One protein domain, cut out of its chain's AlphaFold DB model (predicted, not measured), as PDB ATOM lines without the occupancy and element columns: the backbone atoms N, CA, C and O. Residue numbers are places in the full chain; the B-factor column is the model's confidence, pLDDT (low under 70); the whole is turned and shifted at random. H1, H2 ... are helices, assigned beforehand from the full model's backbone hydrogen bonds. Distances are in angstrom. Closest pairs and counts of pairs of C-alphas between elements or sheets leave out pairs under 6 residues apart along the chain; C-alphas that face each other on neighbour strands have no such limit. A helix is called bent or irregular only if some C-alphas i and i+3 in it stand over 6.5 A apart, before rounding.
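What this domain is: This is residues 50 to 188 of the 200 residues of an uncharacterized protein of Rhodobacteraceae bacterium R_SAG10 (UniProt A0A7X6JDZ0). An elongated bundle: H2 and H3 make a long helical hairpin as its core, H4 packs aslant on H2, and H1 prolongs the hairpin at its open end. Bent H5 passes the closed end, where its first arm packs on H2, and packs on H3 with its second arm; after a tight link H6 turns off from that arm and runs back toward H1, close to H3. The 139 printed residues hold six named helices, H1 to H6 in order, and no named strand: all helix, compact, radius of gyration of the C-alphas 15.9 A, spans 52 by 29 by 22 A.

Where its parts are: Find C-alpha 78 at (40.827, 14.484, 39.728); from there H2, residues 78 to 100, runs 32.8 A. H3, residues 103 to 124, runs 31.1 A; H4, residues 133 to 150, runs 26.9 A and is only just irregular, C-alphas 147 and 150 being 6.7 A apart. H1 is residues 51 to 61. H5, residues 155 to 176, assigned as one helix by its hydrogen bonds, is bent, C-alphas 163 and 166 being 7.0 A apart: its arms are H5a, 155 to 163, and H5b, 166 to 176. H6, residues 179 to 187, ends at (21.675, 8.793, 35.251).

How they stand to each other: H2 and H3, a hairpin, touch at Ile 94 and Ser 106, their closest C-alphas, 5.0 A apart. H4 touches H2 at a steep tilt of 41 degrees, C-alphas of Ala 91 and Met 141 closest, 5.0 A. H5b touches H3 with C-alphas of Ala 112 and Ile 172 closest, 5.7 A. H1 touches H3, C-alphas of Ile 57 and Leu 123 closest, 6.5 A. Every O i to N i+4 pair is within hydrogen-bond range except in H4, 12 of 14.

The domain as a whole: The printed part has no cut; the link H1 to H2 is long. Confidence is under 70 at residues 64 to 71, 149 to 150 and 176 to 180.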
ATOM      1  N   SER A  50      25.376   0.347  38.602       90.12
ATOM      2  CA  SER A  50      26.229  -0.265  37.576       90.12
ATOM      3  C   SER A  50      27.621   0.405  37.456       90.12
ATOM      4  O   SER A  50      27.752   1.624  37.635       90.12
ATOM      5  N   PRO A  51      28.693  -0.349  37.124       89.25
ATOM      6  CA  PRO A  51      30.035   0.211  36.936       89.25
ATOM      7  C   PRO A  51      30.093   1.338  35.897       89.25
ATOM      8  O   PRO A  51      30.815   2.316  36.078       89.25
ATOM      9  N   GLU A  52      29.303   1.241  34.827       87.62
ATOM     10  CA  GLU A  52      29.237   2.249  33.767       87.62
ATOM     11  C   GLU A  52      28.698   3.580  34.303       87.62
ATOM     12  O   GLU A  52      29.235   4.640  33.978       87.62
ATOM     13  N   LYS A  53      27.684   3.540  35.177       87.94
ATOM     14  CA  LYS A  53      27.157   4.744  35.833       87.94
ATOM     15  C   LYS A  53      28.188   5.366  36.771       87.94
ATOM     16  O   LYS A  53      28.331   6.586  36.766       87.94
ATOM     17  N   LYS A  54      28.973   4.560  37.500       88.50
ATOM     18  CA  LYS A  54      30.084   5.066  38.337       88.50
ATOM     19  C   LYS A  54      31.120   5.829  37.504       88.50
ATOM     20  O   LYS A  54      31.533   6.912  37.908       88.50
ATOM     21  N   VAL A  55      31.463   5.336  36.309       86.38
ATOM     22  CA  VAL A  55      32.370   6.030  35.369       86.38
ATOM     23  C   VAL A  55      31.779   7.357  34.883       86.38
ATOM     24  O   VAL A  55      32.488   8.363  34.801       86.38
ATOM     25  N   VAL A  56      30.479   7.397  34.573       86.38
ATOM     26  CA  VAL A  56      29.803   8.645  34.180       86.38
ATOM     27  C   VAL A  56      29.787   9.651  35.333       86.38
ATOM     28  O   VAL A  56      30.066  10.829  35.114       86.38
ATOM     29  N   ILE A  57      29.519   9.202  36.559       85.94
ATOM     30  CA  ILE A  57      29.551  10.049  37.756       85.94
ATOM     31  C   ILE A  57      30.955  10.610  37.987       85.94
ATOM     32  O   ILE A  57      31.109  11.823  38.113       85.94
ATOM     33  N   GLU A  58      31.990   9.768  37.965       86.12
ATOM     34  CA  GLU A  58      33.384  10.206  38.102       86.12
ATOM     35  C   GLU A  58      33.756  11.241  37.029       86.12
ATOM     36  O   GLU A  58      34.357  12.274  37.318       86.12
ATOM     37  N   SER A  59      33.310  11.022  35.793       82.25
ATOM     38  CA  SER A  59      33.490  11.950  34.679       82.25
ATOM     39  C   SER A  59      32.827  13.321  34.909       82.25
ATOM     40  O   SER A  59      33.438  14.366  34.648       82.25
ATOM     41  N   ILE A  60      31.600  13.350  35.444       82.06
ATOM     42  CA  ILE A  60      30.902  14.589  35.834       82.06
ATOM     43  C   ILE A  60      31.683  15.308  36.945       82.06
ATOM     44  O   ILE A  60      31.975  16.506  36.849       82.06
ATOM     45  N   LEU A  61      32.071  14.566  37.981       84.94
ATOM     46  CA  LEU A  61      32.795  15.087  39.137       84.94
ATOM     47  C   LEU A  61      34.189  15.625  38.777       84.94
ATOM     48  O   LEU A  61      34.618  16.622  39.354       84.94
ATOM     49  N   CYS A  62      34.857  15.040  37.781       84.38
ATOM     50  CA  CYS A  62      36.172  15.472  37.306       84.38
ATOM     51  C   CYS A  62      36.139  16.507  36.164       84.38
ATOM     52  O   CYS A  62      37.202  16.870  35.659       84.38
ATOM     53  N   GLY A  63      34.964  17.018  35.767       72.19
ATOM     54  CA  GLY A  63      34.836  18.175  34.865       72.19
ATOM     55  C   GLY A  63      34.684  17.845  33.380       72.19
ATOM     56  O   GLY A  63      35.378  18.411  32.530       72.19
ATOM     57  N   GLN A  64      33.778  16.930  33.019       63.22
ATOM     58  CA  GLN A  64      33.489  16.646  31.607       63.22
ATOM     59  C   GLN A  64      32.354  17.450  30.962       63.22
ATOM     60  O   GLN A  64      32.307  17.481  29.729       63.22
ATOM     61  N   ALA A  65      31.494  18.145  31.716       58.53
ATOM     62  CA  ALA A  65      30.460  18.987  31.111       58.53
ATOM     63  C   ALA A  65      31.098  20.055  30.196       58.53
ATOM     64  O   ALA A  65      32.134  20.627  30.529       58.53
ATOM     65  N   ALA A  66      30.501  20.338  29.030       48.00
ATOM     66  CA  ALA A  66      31.091  21.224  28.013       48.00
ATOM     67  C   ALA A  66      31.423  22.646  28.521       48.00
ATOM     68  O   ALA A  66      32.250  23.334  27.928       48.00
ATOM     69  N   GLN A  67      30.796  23.074  29.619       51.16
ATOM     70  CA  GLN A  67      31.020  24.369  30.269       51.16
ATOM     71  C   GLN A  67      32.088  24.327  31.378       51.16
ATOM     72  O   GLN A  67      32.465  25.373  31.888       51.16
ATOM     73  N   GLU A  68      32.605  23.147  31.727       55.28
ATOM     74  CA  GLU A  68      33.553  22.924  32.829       55.28
ATOM     75  C   GLU A  68      34.919  22.416  32.355       55.28
ATOM     76  O   GLU A  68      35.712  21.916  33.149       55.28
ATOM     77  N   VAL A  69      35.220  22.540  31.059       63.12
ATOM     78  CA  VAL A  69      36.494  22.077  30.478       63.12
ATOM     79  C   VAL A  69      37.703  22.668  31.217       63.12
ATOM     80  O   VAL A  69      38.720  21.998  31.357       63.12
ATOM     81  N   GLU A  70      37.581  23.892  31.738       61.12
ATOM     82  CA  GLU A  70      38.619  24.563  32.532       61.12
ATOM     83  C   GLU A  70      38.878  23.915  33.903       61.12
ATOM     84  O   GLU A  70      39.988  23.997  34.428       61.12
ATOM     85  N   TYR A  71      37.884  23.220  34.456       64.62
ATOM     86  CA  TYR A  71      37.985  22.479  35.714       64.62
ATOM     87  C   TYR A  71      38.336  21.015  35.497       64.62
ATOM     88  O   TYR A  71      38.435  20.266  36.473       64.62
ATOM     89  N   ARG A  72      38.500  20.588  34.241       71.56
ATOM     90  CA  ARG A  72      38.752  19.193  33.929       71.56
ATOM     91  C   ARG A  72      40.100  18.760  34.479       71.56
ATOM     92  O   ARG A  72      41.135  19.331  34.142       71.56
ATOM     93  N   GLN A  73      40.081  17.717  35.294       78.25
ATOM     94  CA  GLN A  73      41.278  17.085  35.831       78.25
ATOM     95  C   GLN A  73      41.277  15.611  35.430       78.25
ATOM     96  O   GLN A  73      40.224  14.991  35.315       78.25
ATOM     97  N   TYR A  74      42.462  15.053  35.202       74.06
ATOM     98  CA  TYR A  74      42.633  13.650  34.831       74.06
ATOM     99  C   TYR A  74      43.554  12.948  35.828       74.06
ATOM    100  O   TYR A  74      44.434  13.577  36.420       74.06
ATOM    101  N   GLY A  75      43.385  11.633  35.956       76.00
ATOM    102  CA  GLY A  75      44.212  10.792  36.817       76.00
ATOM    103  C   GLY A  75      43.839  10.882  38.297       76.00
ATOM    104  O   GLY A  75      42.774  11.372  38.667       76.00
ATOM    105  N   GLN A  76      44.728  10.375  39.150       77.62
ATOM    106  CA  GLN A  76      44.488  10.276  40.589       77.62
ATOM    107  C   GLN A  76      44.232  11.653  41.223       77.62
ATOM    108  O   GLN A  76      45.009  12.595  41.041       77.62
ATOM    109  N   GLY A  77      43.159  11.750  42.013       81.12
ATOM    110  CA  GLY A  77      42.769  12.984  42.694       81.12
ATOM    111  C   GLY A  77      42.042  13.993  41.800       81.12
ATOM    112  O   GLY A  77      42.035  15.187  42.118       81.12
ATOM    113  N   CYS A  78      41.498  13.568  40.649       86.62
ATOM    114  CA  CYS A  78      40.827  14.484  39.728       86.62
ATOM    115  C   CYS A  78      39.620  15.170  40.365       86.62
ATOM    116  O   CYS A  78      39.455  16.379  40.188       86.62
ATOM    117  N   PHE A  79      38.828  14.437  41.149       86.94
ATOM    118  CA  PHE A  79      37.623  14.969  41.762       86.94
ATOM    119  C   PHE A  79      37.970  16.061  42.771       86.94
ATOM    120  O   PHE A  79      37.506  17.195  42.630       86.94
ATOM    121  N   LYS A  80      38.878  15.773  43.713       87.69
ATOM    122  CA  LYS A  80      39.348  16.769  44.684       87.69
ATOM    123  C   LYS A  80      39.881  18.030  44.007       87.69
ATOM    124  O   LYS A  80      39.499  19.133  44.386       87.69
ATOM    125  N   ARG A  81      40.738  17.890  42.991       86.44
ATOM    126  CA  ARG A  81      41.330  19.044  42.288       86.44
ATOM    127  C   ARG A  81      40.291  19.847  41.505       86.44
ATOM    128  O   ARG A  81      40.357  21.074  41.496       86.44
ATOM    129  N   SER A  82      39.340  19.171  40.859       86.50
ATOM    130  CA  SER A  82      38.254  19.834  40.129       86.50
ATOM    131  C   SER A  82      37.368  20.631  41.089       86.50
ATOM    132  O   SER A  82      37.137  21.820  40.869       86.50
ATOM    133  N   VAL A  83      36.974  20.023  42.214       87.12
ATOM    134  CA  VAL A  83      36.232  20.681  43.302       87.12
ATOM    135  C   VAL A  83      36.986  21.884  43.850       87.12
ATOM    136  O   VAL A  83      36.418  22.970  43.927       87.12
ATOM    137  N   GLU A  84      38.264  21.727  44.201       88.38
ATOM    138  CA  GLU A  84      39.084  22.823  44.724       88.38
ATOM    139  C   GLU A  84      39.096  24.023  43.780       88.38
ATOM    140  O   GLU A  84      38.938  25.155  44.237       88.38
ATOM    141  N   LYS A  85      39.227  23.785  42.470       84.94
ATOM    142  CA  LYS A  85      39.257  24.858  41.478       84.94
ATOM    143  C   LYS A  85      37.887  25.521  41.290       84.94
ATOM    144  O   LYS A  85      37.818  26.747  41.284       84.94
ATOM    145  N   ARG A  86      36.802  24.738  41.213       85.56
ATOM    146  CA  ARG A  86      35.418  25.255  41.134       85.56
ATOM    147  C   ARG A  86      35.066  26.118  42.350       85.56
ATOM    148  O   ARG A  86      34.451  27.178  42.209       85.56
ATOM    149  N   LEU A  87      35.457  25.672  43.545       88.50
ATOM    150  CA  LEU A  87      35.183  26.375  44.799       88.50
ATOM    151  C   LEU A  87      36.071  27.601  44.992       88.50
ATOM    152  O   LEU A  87      35.599  28.600  45.525       88.50
ATOM    153  N   GLU A  88      37.318  27.574  44.523       86.69
ATOM    154  CA  GLU A  88      38.163  28.770  44.485       86.69
ATOM    155  C   GLU A  88      37.544  29.862  43.612       86.69
ATOM    156  O   GLU A  88      37.384  30.998  44.064       86.69
ATOM    157  N   ASP A  89      37.140  29.513  42.391       85.62
ATOM    158  CA  ASP A  89      36.564  30.478  41.458       85.62
ATOM    159  C   ASP A  89      35.216  31.000  41.985       85.62
ATOM    160  O   ASP A  89      34.977  32.209  41.963       85.62
ATOM    161  N   SER A  90      34.382  30.130  42.569       88.38
ATOM    162  CA  SER A  90      33.140  30.536  43.247       88.38
ATOM    163  C   SER A  90      33.408  31.500  44.407       88.38
ATOM    164  O   SER A  90      32.789  32.562  44.472       88.38
ATOM    165  N   ALA A  91      34.367  31.189  45.283       88.69
ATOM    166  CA  ALA A  91      34.717  32.026  46.428       88.69
ATOM    167  C   ALA A  91      35.222  33.416  46.013       88.69
ATOM    168  O   ALA A  91      34.858  34.427  46.626       88.69
ATOM    169  N   ILE A  92      36.019  33.490  44.942       88.31
ATOM    170  CA  ILE A  92      36.480  34.758  44.365       88.31
ATOM    171  C   ILE A  92      35.290  35.578  43.855       88.31
ATOM    172  O   ILE A  92      35.209  36.770  44.152       88.31
ATOM    173  N   GLN A  93      34.357  34.960  43.121       87.88
ATOM    174  CA  GLN A  93      33.174  35.655  42.601       87.88
ATOM    175  C   GLN A  93      32.271  36.155  43.733       87.88
ATOM    176  O   GLN A  93      31.918  37.333  43.741       87.88
ATOM    177  N   ILE A  94      31.955  35.301  44.712       90.25
ATOM    178  CA  ILE A  94      31.138  35.651  45.886       90.25
ATOM    179  C   ILE A  94      31.751  36.858  46.605       90.25
ATOM    180  O   ILE A  94      31.074  37.871  46.799       90.25
ATOM    181  N   THR A  95      33.053  36.805  46.898       90.88
ATOM    182  CA  THR A  95      33.771  37.894  47.578       90.88
ATOM    183  C   THR A  95      33.809  39.179  46.737       90.88
ATOM    184  O   THR A  95      33.702  40.284  47.270       90.88
ATOM    185  N   ALA A  96      33.944  39.072  45.411       89.62
ATOM    186  CA  ALA A  96      33.948  40.235  44.524       89.62
ATOM    187  C   ALA A  96      32.581  40.943  44.489       89.62
ATOM    188  O   ALA A  96      32.537  42.174  44.558       89.62
ATOM    189  N   TYR A  97      31.473  40.194  44.430       92.56
ATOM    190  CA  TYR A  97      30.127  40.772  44.536       92.56
ATOM    191  C   TYR A  97      29.864  41.361  45.922       92.56
ATOM    192  O   TYR A  97      29.336  42.469  45.998       92.56
ATOM    193  N   GLU A  98      30.290  40.668  46.986       93.75
ATOM    194  CA  GLU A  98      30.159  41.121  48.379       93.75
ATOM    195  C   GLU A  98      30.805  42.494  48.568       93.75
ATOM    196  O   GLU A  98      30.183  43.419  49.086       93.75
ATOM    197  N   LYS A  99      32.053  42.649  48.113       89.88
ATOM    198  CA  LYS A  99      32.817  43.876  48.347       89.88
ATOM    199  C   LYS A  99      32.478  45.010  47.391       89.88
ATOM    200  O   LYS A  99      32.565  46.173  47.783       89.88
ATOM    201  N   CYS A 100      32.167  44.706  46.130       89.06
ATOM    202  CA  CYS A 100      32.211  45.720  45.079       89.06
ATOM    203  C   CYS A 100      30.884  46.056  44.406       89.06
ATOM    204  O   CYS A 100      30.851  47.093  43.734       89.06
ATOM    205  N   GLU A 101      29.824  45.256  44.556       89.69
ATOM    206  CA  GLU A 101      28.574  45.482  43.817       89.69
ATOM    207  C   GLU A 101      27.314  45.268  44.660       89.69
ATOM    208  O   GLU A 101      26.663  46.248  45.014       89.69
ATOM    209  N   ASP A 102      26.961  44.020  44.973       91.81
ATOM    210  CA  ASP A 102      25.684  43.663  45.595       91.81
ATOM    211  C   ASP A 102      25.875  42.527  46.615       91.81
ATOM    212  O   ASP A 102      25.916  41.348  46.243       91.81
ATOM    213  N   PRO A 103      25.965  42.867  47.914       93.38
ATOM    214  CA  PRO A 103      26.081  41.886  48.987       93.38
ATOM    215  C   PRO A 103      24.902  40.910  49.067       93.38
ATOM    216  O   PRO A 103      25.092  39.761  49.458       93.38
ATOM    217  N   LYS A 104      23.686  41.324  48.677       95.31
ATOM    218  CA  LYS A 104      22.529  40.415  48.670       95.31
ATOM    219  C   LYS A 104      22.683  39.374  47.570       95.31
ATOM    220  O   LYS A 104      22.500  38.188  47.822       95.31
ATOM    221  N   PHE A 105      23.094  39.806  46.379       93.06
ATOM    222  CA  PHE A 105      23.379  38.887  45.282       93.06
ATOM    223  C   PHE A 105      24.557  37.951  45.591       93.06
ATOM    224  O   PHE A 105      24.529  36.785  45.211       93.06
ATOM    225  N   SER A 106      25.570  38.427  46.320       93.75
ATOM    226  CA  SER A 106      26.656  37.575  46.823       93.75
ATOM    227  C   SER A 106      26.141  36.441  47.722       93.75
ATOM    228  O   SER A 106      26.501  35.285  47.510       93.75
ATOM    229  N   ALA A 107      25.226  36.736  48.651       94.06
ATOM    230  CA  ALA A 107      24.602  35.712  49.489       94.06
ATOM    231  C   ALA A 107      23.758  34.712  48.668       94.06
ATOM    232  O   ALA A 107      23.790  33.511  48.934       94.06
ATOM    233  N   GLU A 108      23.038  35.177  47.639       90.94
ATOM    234  CA  GLU A 108      22.321  34.292  46.705       90.94
ATOM    235  C   GLU A 108      23.278  33.346  45.959       90.94
ATOM    236  O   GLU A 108      22.982  32.157  45.815       90.94
ATOM    237  N   LEU A 109      24.439  33.852  45.519       88.12
ATOM    238  CA  LEU A 109      25.485  33.045  44.887       88.12
ATOM    239  C   LEU A 109      26.046  31.992  45.839       88.12
ATOM    240  O   LEU A 109      26.166  30.836  45.447       88.12
ATOM    241  N   GLU A 110      26.352  32.365  47.082       89.94
ATOM    242  CA  GLU A 110      26.877  31.436  48.086       89.94
ATOM    243  C   GLU A 110      25.897  30.288  48.362       89.94
ATOM    244  O   GLU A 110      26.284  29.117  48.340       89.94
ATOM    245  N   VAL A 111      24.607  30.596  48.528       89.12
ATOM    246  CA  VAL A 111      23.560  29.578  48.711       89.12
ATOM    247  C   VAL A 111      23.467  28.647  47.498       89.12
ATOM    248  O   VAL A 111      23.348  27.432  47.669       89.12
ATOM    249  N   ALA A 112      23.538  29.181  46.276       86.12
ATOM    250  CA  ALA A 112      23.530  28.361  45.064       86.12
ATOM    251  C   ALA A 112      24.775  27.463  44.962       86.12
ATOM    252  O   ALA A 112      24.644  26.277  44.653       86.12
ATOM    253  N   THR A 113      25.963  27.976  45.296       86.12
ATOM    254  CA  THR A 113      27.203  27.185  45.357       86.12
ATOM    255  C   THR A 113      27.080  26.034  46.357       86.12
ATOM    256  O   THR A 113      27.422  24.902  46.019       86.12
ATOM    257  N   ILE A 114      26.518  26.272  47.549       85.06
ATOM    258  CA  ILE A 114      26.294  25.223  48.560       85.06
ATOM    259  C   ILE A 114      25.360  24.120  48.039       85.06
ATOM    260  O   ILE A 114      25.588  22.942  48.315       85.06
ATOM    261  N   ARG A 115      24.322  24.457  47.262       82.25
ATOM    262  CA  ARG A 115      23.431  23.443  46.661       82.25
ATOM    263  C   ARG A 115      24.159  22.564  45.652       82.25
ATOM    264  O   ARG A 115      24.003  21.347  45.689       82.25
ATOM    265  N   VAL A 116      24.977  23.160  44.786       81.44
ATOM    266  CA  VAL A 116      25.804  22.405  43.830       81.44
ATOM    267  C   VAL A 116      26.798  21.506  44.568       81.44
ATOM    268  O   VAL A 116      26.988  20.360  44.177       81.44
ATOM    269  N   MET A 117      27.384  21.984  45.670       82.31
ATOM    270  CA  MET A 117      28.277  21.173  46.500       82.31
ATOM    271  C   MET A 117      27.588  19.944  47.085       82.31
ATOM    272  O   MET A 117      28.177  18.874  47.039       82.31
ATOM    273  N   ARG A 118      26.362  20.079  47.611       82.50
ATOM    274  CA  ARG A 118      25.599  18.933  48.141       82.50
ATOM    275  C   ARG A 118      25.381  17.867  47.077       82.50
ATOM    276  O   ARG A 118      25.666  16.706  47.315       82.50
ATOM    277  N   PHE A 119      25.004  18.287  45.875       82.50
ATOM    278  CA  PHE A 119      24.872  17.378  44.742       82.50
ATOM    279  C   PHE A 119      26.183  16.654  44.396       82.50
ATOM    280  O   PHE A 119      26.192  15.461  44.108       82.50
ATOM    281  N   MET A 120      27.317  17.360  44.433       84.62
ATOM    282  CA  MET A 120      28.624  16.735  44.215       84.62
ATOM    283  C   MET A 120      29.012  15.774  45.347       84.62
ATOM    284  O   MET A 120      29.674  14.776  45.079       84.62
ATOM    285  N   ASP A 121      28.606  16.070  46.580       84.81
ATOM    286  CA  ASP A 121      28.823  15.227  47.759       84.81
ATOM    287  C   ASP A 121      28.022  13.920  47.649       84.81
ATOM    288  O   ASP A 121      28.598  12.843  47.778       84.81
ATOM    289  N   GLU A 122      26.742  14.005  47.271       86.00
ATOM    290  CA  GLU A 122      25.856  12.858  47.008       86.00
ATOM    291  C   GLU A 122      26.427  11.942  45.919       86.00
ATOM    292  O   GLU A 122      26.550  10.731  46.094       86.00
ATOM    293  N   LEU A 123      26.870  12.521  44.801       85.06
ATOM    294  CA  LEU A 123      27.525  11.764  43.736       85.06
ATOM    295  C   LEU A 123      28.863  11.152  44.173       85.06
ATOM    296  O   LEU A 123      29.271  10.112  43.645       85.06
ATOM    297  N   SER A 124      29.558  11.777  45.127       87.62
ATOM    298  CA  SER A 124      30.880  11.320  45.550       87.62
ATOM    299  C   SER A 124      30.865   9.974  46.267       87.62
ATOM    300  O   SER A 124      31.872   9.266  46.261       87.62
ATOM    301  N   VAL A 125      29.710   9.576  46.813       88.00
ATOM    302  CA  VAL A 125      29.493   8.260  47.435       88.00
ATOM    303  C   VAL A 125      29.857   7.123  46.475       88.00
ATOM    304  O   VAL A 125      30.337   6.072  46.899       88.00
ATOM    305  N   CYS A 126      29.676   7.347  45.171       87.69
ATOM    306  CA  CYS A 126      29.919   6.364  44.124       87.69
ATOM    307  C   CYS A 126      31.334   6.353  43.548       87.69
ATOM    308  O   CYS A 126      31.630   5.487  42.718       87.69
ATOM    309  N   VAL A 127      32.205   7.276  43.960       84.25
ATOM    310  CA  VAL A 127      33.598   7.311  43.503       84.25
ATOM    311  C   VAL A 127      34.558   6.853  44.594       84.25
ATOM    312  O   VAL A 127      34.251   6.845  45.783       84.25
ATOM    313  N   SER A 128      35.757   6.448  44.181       72.75
ATOM    314  CA  SER A 128      36.786   5.938  45.096       72.75
ATOM    315  C   SER A 128      37.382   7.013  46.018       72.75
ATOM    316  O   SER A 128      37.991   6.685  47.036       72.75
ATOM    317  N   GLU A 129      37.206   8.294  45.685       74.12
ATOM    318  CA  GLU A 129      37.755   9.426  46.424       74.12
ATOM    319  C   GLU A 129      36.656  10.146  47.217       74.12
ATOM    320  O   GLU A 129      35.846  10.876  46.647       74.12
ATOM    321  N   ARG A 130      36.660  10.006  48.550       74.88
ATOM    322  CA  ARG A 130      35.839  10.860  49.421       74.88
ATOM    323  C   ARG A 130      36.531  12.199  49.642       74.88
ATOM    324  O   ARG A 130      37.662  12.258  50.124       74.88
ATOM    325  N   VAL A 131      35.823  13.278  49.328       81.88
ATOM    326  CA  VAL A 131      36.320  14.650  49.442       81.88
ATOM    327  C   VAL A 131      35.455  15.400  50.441       81.88
ATOM    328  O   VAL A 131      34.242  15.445  50.300       81.88
ATOM    329  N   ASN A 132      36.066  16.038  51.438       86.19
ATOM    330  CA  ASN A 132      35.330  16.915  52.348       86.19
ATOM    331  C   ASN A 132      35.072  18.272  51.667       86.19
ATOM    332  O   ASN A 132      35.819  19.234  51.865       86.19
ATOM    333  N   ILE A 133      34.034  18.336  50.826       85.12
ATOM    334  CA  ILE A 133      33.703  19.517  50.009       85.12
ATOM    335  C   ILE A 133      33.408  20.736  50.897       85.12
ATOM    336  O   ILE A 133      33.824  21.851  50.580       85.12
ATOM    337  N   ALA A 134      32.752  20.531  52.044       87.25
ATOM    338  CA  ALA A 134      32.452  21.596  53.000       87.25
ATOM    339  C   ALA A 134      33.724  22.237  53.583       87.25
ATOM    340  O   ALA A 134      33.819  23.465  53.650       87.25
ATOM    341  N   ALA A 135      34.719  21.424  53.959       88.12
ATOM    342  CA  ALA A 135      36.010  21.930  54.418       88.12
ATOM    343  C   ALA A 135      36.728  22.722  53.314       88.12
ATOM    344  O   ALA A 135      37.195  23.829  53.570       88.12
ATOM    345  N   ILE A 136      36.730  22.216  52.073       88.56
ATOM    346  CA  ILE A 136      37.332  22.931  50.936       88.56
ATOM    347  C   ILE A 136      36.647  24.280  50.719       88.56
ATOM    348  O   ILE A 136      37.333  25.285  50.559       88.56
ATOM    349  N   MET A 137      35.312  24.339  50.730       88.19
ATOM    350  CA  MET A 137      34.589  25.598  50.532       88.19
ATOM    351  C   MET A 137      34.953  26.625  51.602       88.19
ATOM    352  O   MET A 137      35.261  27.770  51.273       88.19
ATOM    353  N   LYS A 138      34.983  26.209  52.873       90.88
ATOM    354  CA  LYS A 138      35.408  27.074  53.977       90.88
ATOM    355  C   LYS A 138      36.822  27.614  53.743       90.88
ATOM    356  O   LYS A 138      37.026  28.825  53.790       90.88
ATOM    357  N   ASP A 139      37.767  26.737  53.410       92.12
ATOM    358  CA  ASP A 139      39.158  27.113  53.156       92.12
ATOM    359  C   ASP A 139      39.291  28.091  51.974       92.12
ATOM    360  O   ASP A 139      40.057  29.059  52.045       92.12
ATOM    361  N   ARG A 140      38.530  27.876  50.889       91.00
ATOM    362  CA  ARG A 140      38.543  28.742  49.698       91.00
ATOM    363  C   ARG A 140      37.867  30.087  49.940       91.00
ATOM    364  O   ARG A 140      38.399  31.101  49.487       91.00
ATOM    365  N   MET A 141      36.776  30.129  50.702       89.31
ATOM    366  CA  MET A 141      36.149  31.381  51.139       89.31
ATOM    367  C   MET A 141      37.094  32.198  52.020       89.31
ATOM    368  O   MET A 141      37.293  33.388  51.775       89.31
ATOM    369  N   ASP A 142      37.753  31.563  52.989       90.62
ATOM    370  CA  ASP A 142      38.737  32.226  53.845       90.62
ATOM    371  C   ASP A 142      39.943  32.731  53.039       90.62
ATOM    372  O   ASP A 142      40.428  33.847  53.249       90.62
ATOM    373  N   PHE A 143      40.419  31.938  52.076       87.94
ATOM    374  CA  PHE A 143      41.467  32.353  51.148       87.94
ATOM    375  C   PHE A 143      41.048  33.567  50.308       87.94
ATOM    376  O   PHE A 143      41.791  34.552  50.269       87.94
ATOM    377  N   ALA A 144      39.869  33.536  49.682       86.38
ATOM    378  CA  ALA A 144      39.358  34.629  48.858       86.38
ATOM    379  C   ALA A 144      39.149  35.909  49.681       86.38
ATOM    380  O   ALA A 144      39.561  36.994  49.265       86.38
ATOM    381  N   ARG A 145      38.616  35.796  50.904       86.19
ATOM    382  CA  ARG A 145      38.469  36.923  51.837       86.19
ATOM    383  C   ARG A 145      39.814  37.540  52.213       86.19
ATOM    384  O   ARG A 145      39.955  38.758  52.117       86.19
ATOM    385  N   ARG A 146      40.825  36.726  52.547       84.00
ATOM    386  CA  ARG A 146      42.189  37.217  52.824       84.00
ATOM    387  C   ARG A 146      42.816  37.891  51.605       84.00
ATOM    388  O   ARG A 146      43.394  38.965  51.727       84.00
ATOM    389  N   LYS A 147      42.678  37.291  50.420       81.56
ATOM    390  CA  LYS A 147      43.213  37.833  49.160       81.56
ATOM    391  C   LYS A 147      42.502  39.098  48.698       81.56
ATOM    392  O   LYS A 147      43.108  39.939  48.046       81.56
ATOM    393  N   SER A 148      41.231  39.246  49.042       77.38
ATOM    394  CA  SER A 148      40.428  40.397  48.645       77.38
ATOM    395  C   SER A 148      40.634  41.627  49.530       77.38
ATOM    396  O   SER A 148      39.954  42.629  49.314       77.38
ATOM    397  N   PHE A 149      41.500  41.577  50.549       61.16
ATOM    398  CA  PHE A 149      41.835  42.755  51.358       61.16
ATOM    399  C   PHE A 149      42.377  43.899  50.483       61.16
ATOM    400  O   PHE A 149      42.014  45.050  50.692       61.16
ATOM    401  N   ASP A 150      43.107  43.553  49.418       65.94
ATOM    402  CA  ASP A 150      43.663  44.506  48.448       65.94
ATOM    403  C   ASP A 150      42.751  44.743  47.225       65.94
ATOM    404  O   ASP A 150      43.132  45.422  46.266       65.94
ATOM    405  N   LEU A 151      41.539  44.171  47.208       75.19
ATOM    406  CA  LEU A 151      40.629  44.282  46.069       75.19
ATOM    407  C   LEU A 151      40.033  45.695  46.004       75.19
ATOM    408  O   LEU A 151      39.062  46.018  46.683       75.19
ATOM    409  N   SER A 152      40.597  46.545  45.150       82.94
ATOM    410  CA  SER A 152      40.044  47.876  44.887       82.94
ATOM    411  C   SER A 152      38.820  47.780  43.969       82.94
ATOM    412  O   SER A 152      38.920  47.315  42.830       82.94
ATOM    413  N   CYS A 153      37.663  48.267  44.428       87.25
ATOM    414  CA  CYS A 153      36.406  48.265  43.669       87.25
ATOM    415  C   CYS A 153      36.377  49.330  42.563       87.25
ATOM    416  O   CYS A 153      35.610  50.293  42.604       87.25
ATOM    417  N   THR A 154      37.238  49.157  41.563       90.00
ATOM    418  CA  THR A 154      37.347  50.067  40.420       90.00
ATOM    419  C   THR A 154      36.063  50.074  39.577       90.00
ATOM    420  O   THR A 154      35.355  49.062  39.519       90.00
ATOM    421  N   PRO A 155      35.779  51.164  38.836       90.50
ATOM    422  CA  PRO A 155      34.655  51.200  37.897       90.50
ATOM    423  C   PRO A 155      34.676  50.049  36.877       90.50
ATOM    424  O   PRO A 155      33.631  49.489  36.560       90.50
ATOM    425  N   LYS A 156      35.868  49.636  36.417       89.31
ATOM    426  CA  LYS A 156      36.044  48.502  35.495       89.31
ATOM    427  C   LYS A 156      35.594  47.178  36.120       89.31
ATOM    428  O   LYS A 156      34.907  46.402  35.459       89.31
ATOM    429  N   LEU A 157      35.960  46.927  37.380       85.38
ATOM    430  CA  LEU A 157      35.534  45.729  38.105       85.38
ATOM    431  C   LEU A 157      34.015  45.729  38.315       85.38
ATOM    432  O   LEU A 157      33.362  44.737  38.008       85.38
ATOM    433  N   ARG A 158      33.436  46.856  38.744       88.25
ATOM    434  CA  ARG A 158      31.977  46.985  38.905       88.25
ATOM    435  C   ARG A 158      31.222  46.733  37.600       88.25
ATOM    436  O   ARG A 158      30.282  45.946  37.592       88.25
ATOM    437  N   ALA A 159      31.671  47.322  36.492       89.50
ATOM    438  CA  ALA A 159      31.075  47.094  35.176       89.50
ATOM    439  C   ALA A 159      31.185  45.623  34.733       89.50
ATOM    440  O   ALA A 159      30.251  45.071  34.149       89.50
ATOM    441  N   HIS A 160      32.308  44.963  35.037       87.00
ATOM    442  CA  HIS A 160      32.473  43.535  34.775       87.00
ATOM    443  C   HIS A 160      31.467  42.689  35.570       87.00
ATOM    444  O   HIS A 160      30.807  41.831  34.980       87.00
ATOM    445  N   LEU A 161      31.324  42.950  36.873       89.19
ATOM    446  CA  LEU A 161      30.375  42.254  37.747       89.19
ATOM    447  C   LEU A 161      28.932  42.466  37.269       89.19
ATOM    448  O   LEU A 161      28.214  41.500  37.028       89.19
ATOM    449  N   GLN A 162      28.528  43.706  36.987       92.44
ATOM    450  CA  GLN A 162      27.187  44.004  36.470       92.44
ATOM    451  C   GLN A 162      26.876  43.277  35.157       92.44
ATOM    452  O   GLN A 162      25.784  42.738  34.995       92.44
ATOM    453  N   ARG A 163      27.842  43.196  34.234       91.94
ATOM    454  CA  ARG A 163      27.675  42.467  32.967       91.94
ATOM    455  C   ARG A 163      27.531  40.954  33.168       91.94
ATOM    456  O   ARG A 163      26.859  40.297  32.378       91.94
ATOM    457  N   ARG A 164      28.177  40.386  34.190       84.44
ATOM    458  CA  ARG A 164      28.147  38.943  34.503       84.44
ATOM    459  C   ARG A 164      26.910  38.535  35.304       84.44
ATOM    460  O   ARG A 164      26.456  37.399  35.172       84.44
ATOM    461  N   LYS A 165      26.354  39.451  36.097       85.88
ATOM    462  CA  LYS A 165      25.224  39.216  37.004       85.88
ATOM    463  C   LYS A 165      24.020  38.503  36.361       85.88
ATOM    464  O   LYS A 165      23.532  37.562  36.981       85.88
ATOM    465  N   PRO A 166      23.554  38.834  35.136       90.31
ATOM    466  CA  PRO A 166      22.424  38.133  34.517       90.31
ATOM    467  C   PRO A 166      22.694  36.648  34.246       90.31
ATOM    468  O   PRO A 166      21.823  35.817  34.487       90.31
ATOM    469  N   ALA A 167      23.904  36.304  33.793       81.00
ATOM    470  CA  ALA A 167      24.277  34.915  33.529       81.00
ATOM    471  C   ALA A 167      24.283  34.094  34.825       81.00
ATOM    472  O   ALA A 167      23.725  33.002  34.875       81.00
ATOM    473  N   PHE A 168      24.842  34.655  35.898       84.50
ATOM    474  CA  PHE A 168      24.826  34.009  37.203       84.50
ATOM    475  C   PHE A 168      23.419  33.910  37.809       84.50
ATOM    476  O   PHE A 168      23.091  32.886  38.396       84.50
ATOM    477  N   LYS A 169      22.552  34.914  37.617       86.25
ATOM    478  CA  LYS A 169      21.136  34.821  38.013       86.25
ATOM    479  C   LYS A 169      20.424  33.655  37.330       86.25
ATOM    480  O   LYS A 169      19.699  32.923  37.995       86.25
ATOM    481  N   ALA A 170      20.661  33.451  36.033       79.56
ATOM    482  CA  ALA A 170      20.102  32.311  35.309       79.56
ATOM    483  C   ALA A 170      20.619  30.968  35.864       79.56
ATOM    484  O   ALA A 170      19.834  30.041  36.039       79.56
ATOM    485  N   MET A 171      21.910  30.877  36.210       78.69
ATOM    486  CA  MET A 171      22.492  29.683  36.845       78.69
ATOM    487  C   MET A 171      21.900  29.413  38.235       78.69
ATOM    488  O   MET A 171      21.543  28.276  38.536       78.69
ATOM    489  N   ILE A 172      21.733  30.451  39.066       82.31
ATOM    490  CA  ILE A 172      21.071  30.335  40.373       82.31
ATOM    491  C   ILE A 172      19.651  29.793  40.188       82.31
ATOM    492  O   ILE A 172      19.286  28.823  40.844       82.31
ATOM    493  N   GLN A 173      18.869  30.357  39.262       80.75
ATOM    494  CA  GLN A 173      17.507  29.890  38.981       80.75
ATOM    495  C   GLN A 173      17.483  28.421  38.535       80.75
ATOM    496  O   GLN A 173      16.678  27.644  39.041       80.75
ATOM    497  N   GLN A 174      18.407  28.001  37.668       71.25
ATOM    498  CA  GLN A 174      18.527  26.593  37.271       71.25
ATOM    499  C   GLN A 174      18.863  25.682  38.460       71.25
ATOM    500  O   GLN A 174      18.269  24.617  38.590       71.25
ATOM    501  N   SER A 175      19.736  26.124  39.373       71.19
ATOM    502  CA  SER A 175      20.069  25.379  40.600       71.19
ATOM    503  C   SER A 175      18.926  25.301  41.624       71.19
ATOM    504  O   SER A 175      19.017  24.545  42.586       71.19
ATOM    505  N   THR A 176      17.879  26.121  41.465       66.31
ATOM    506  CA  THR A 176      16.702  26.139  42.352       66.31
ATOM    507  C   THR A 176      15.569  25.224  41.880       66.31
ATOM    508  O   THR A 176      14.659  24.972  42.662       66.31
ATOM    509  N   GLY A 177      15.601  24.762  40.626       59.44
ATOM    510  CA  GLY A 177      14.612  23.829  40.077       59.44
ATOM    511  C   GLY A 177      15.013  22.361  40.249       59.44
ATOM    512  O   GLY A 177      16.036  22.059  40.862       59.44
ATOM    513  N   ASP A 178      14.260  21.458  39.613       68.31
ATOM    514  CA  ASP A 178      14.486  20.000  39.578       68.31
ATOM    515  C   ASP A 178      15.767  19.583  38.827       68.31
ATOM    516  O   ASP A 178      15.844  18.501  38.261       68.31
ATOM    517  N   PHE A 179      16.798  20.427  38.756       69.75
ATOM    518  CA  PHE A 179      18.017  20.140  38.000       69.75
ATOM    519  C   PHE A 179      18.776  18.928  38.553       69.75
ATOM    520  O   PHE A 179      19.214  18.082  37.774       69.75
ATOM    521  N   GLN A 180      18.902  18.820  39.880       69.56
ATOM    522  CA  GLN A 180      19.514  17.656  40.534       69.56
ATOM    523  C   GLN A 180      18.698  16.392  40.238       69.56
ATOM    524  O   GLN A 180      19.246  15.408  39.744       69.56
ATOM    525  N   THR A 181      17.376  16.468  40.416       74.50
ATOM    526  CA  THR A 181      16.429  15.397  40.079       74.50
ATOM    527  C   THR A 181      16.542  14.977  38.617       74.50
ATOM    528  O   THR A 181      16.687  13.796  38.336       74.50
ATOM    529  N   ALA A 182      16.590  15.923  37.680       73.19
ATOM    530  CA  ALA A 182      16.719  15.657  36.252       73.19
ATOM    531  C   ALA A 182      18.069  15.020  35.886       73.19
ATOM    532  O   ALA A 182      18.145  14.257  34.922       73.19
ATOM    533  N   ILE A 183      19.152  15.321  36.617       75.81
ATOM    534  CA  ILE A 183      20.422  14.608  36.438       75.81
ATOM    535  C   ILE A 183      20.313  13.190  36.994       75.81
ATOM    536  O   ILE A 183      20.692  12.257  36.289       75.81
ATOM    537  N   PHE A 184      19.769  13.006  38.197       81.31
ATOM    538  CA  PHE A 184      19.566  11.674  38.766       81.31
ATOM    539  C   PHE A 184      18.663  10.801  37.886       81.31
ATOM    540  O   PHE A 184      19.014   9.661  37.600       81.31
ATOM    541  N   GLU A 185      17.577  11.351  37.346       82.19
ATOM    542  CA  GLU A 185      16.711  10.682  36.370       82.19
ATOM    543  C   GLU A 185      17.467  10.298  35.095       82.19
ATOM    544  O   GLU A 185      17.357   9.163  34.636       82.19
ATOM    545  N   LYS A 186      18.287  11.200  34.539       82.94
ATOM    546  CA  LYS A 186      19.110  10.902  33.352       82.94
ATOM    547  C   LYS A 186      20.172   9.842  33.610       82.94
ATOM    548  O   LYS A 186      20.489   9.073  32.707       82.94
ATOM    549  N   LEU A 187      20.740   9.823  34.811       82.75
ATOM    550  CA  LEU A 187      21.675   8.793  35.251       82.75
ATOM    551  C   LEU A 187      20.951   7.487  35.618       82.75
ATOM    552  O   LEU A 187      21.602   6.452  35.751       82.75
ATOM    553  N   GLY A 188      19.622   7.511  35.756       88.12
ATOM    554  CA  GLY A 188      18.828   6.383  36.229       88.12
ATOM    555  C   GLY A 188      19.209   5.979  37.650       88.12
ATOM    556  O   GLY A 188      19.359   4.788  37.911       88.12
TER     557      GLY A 188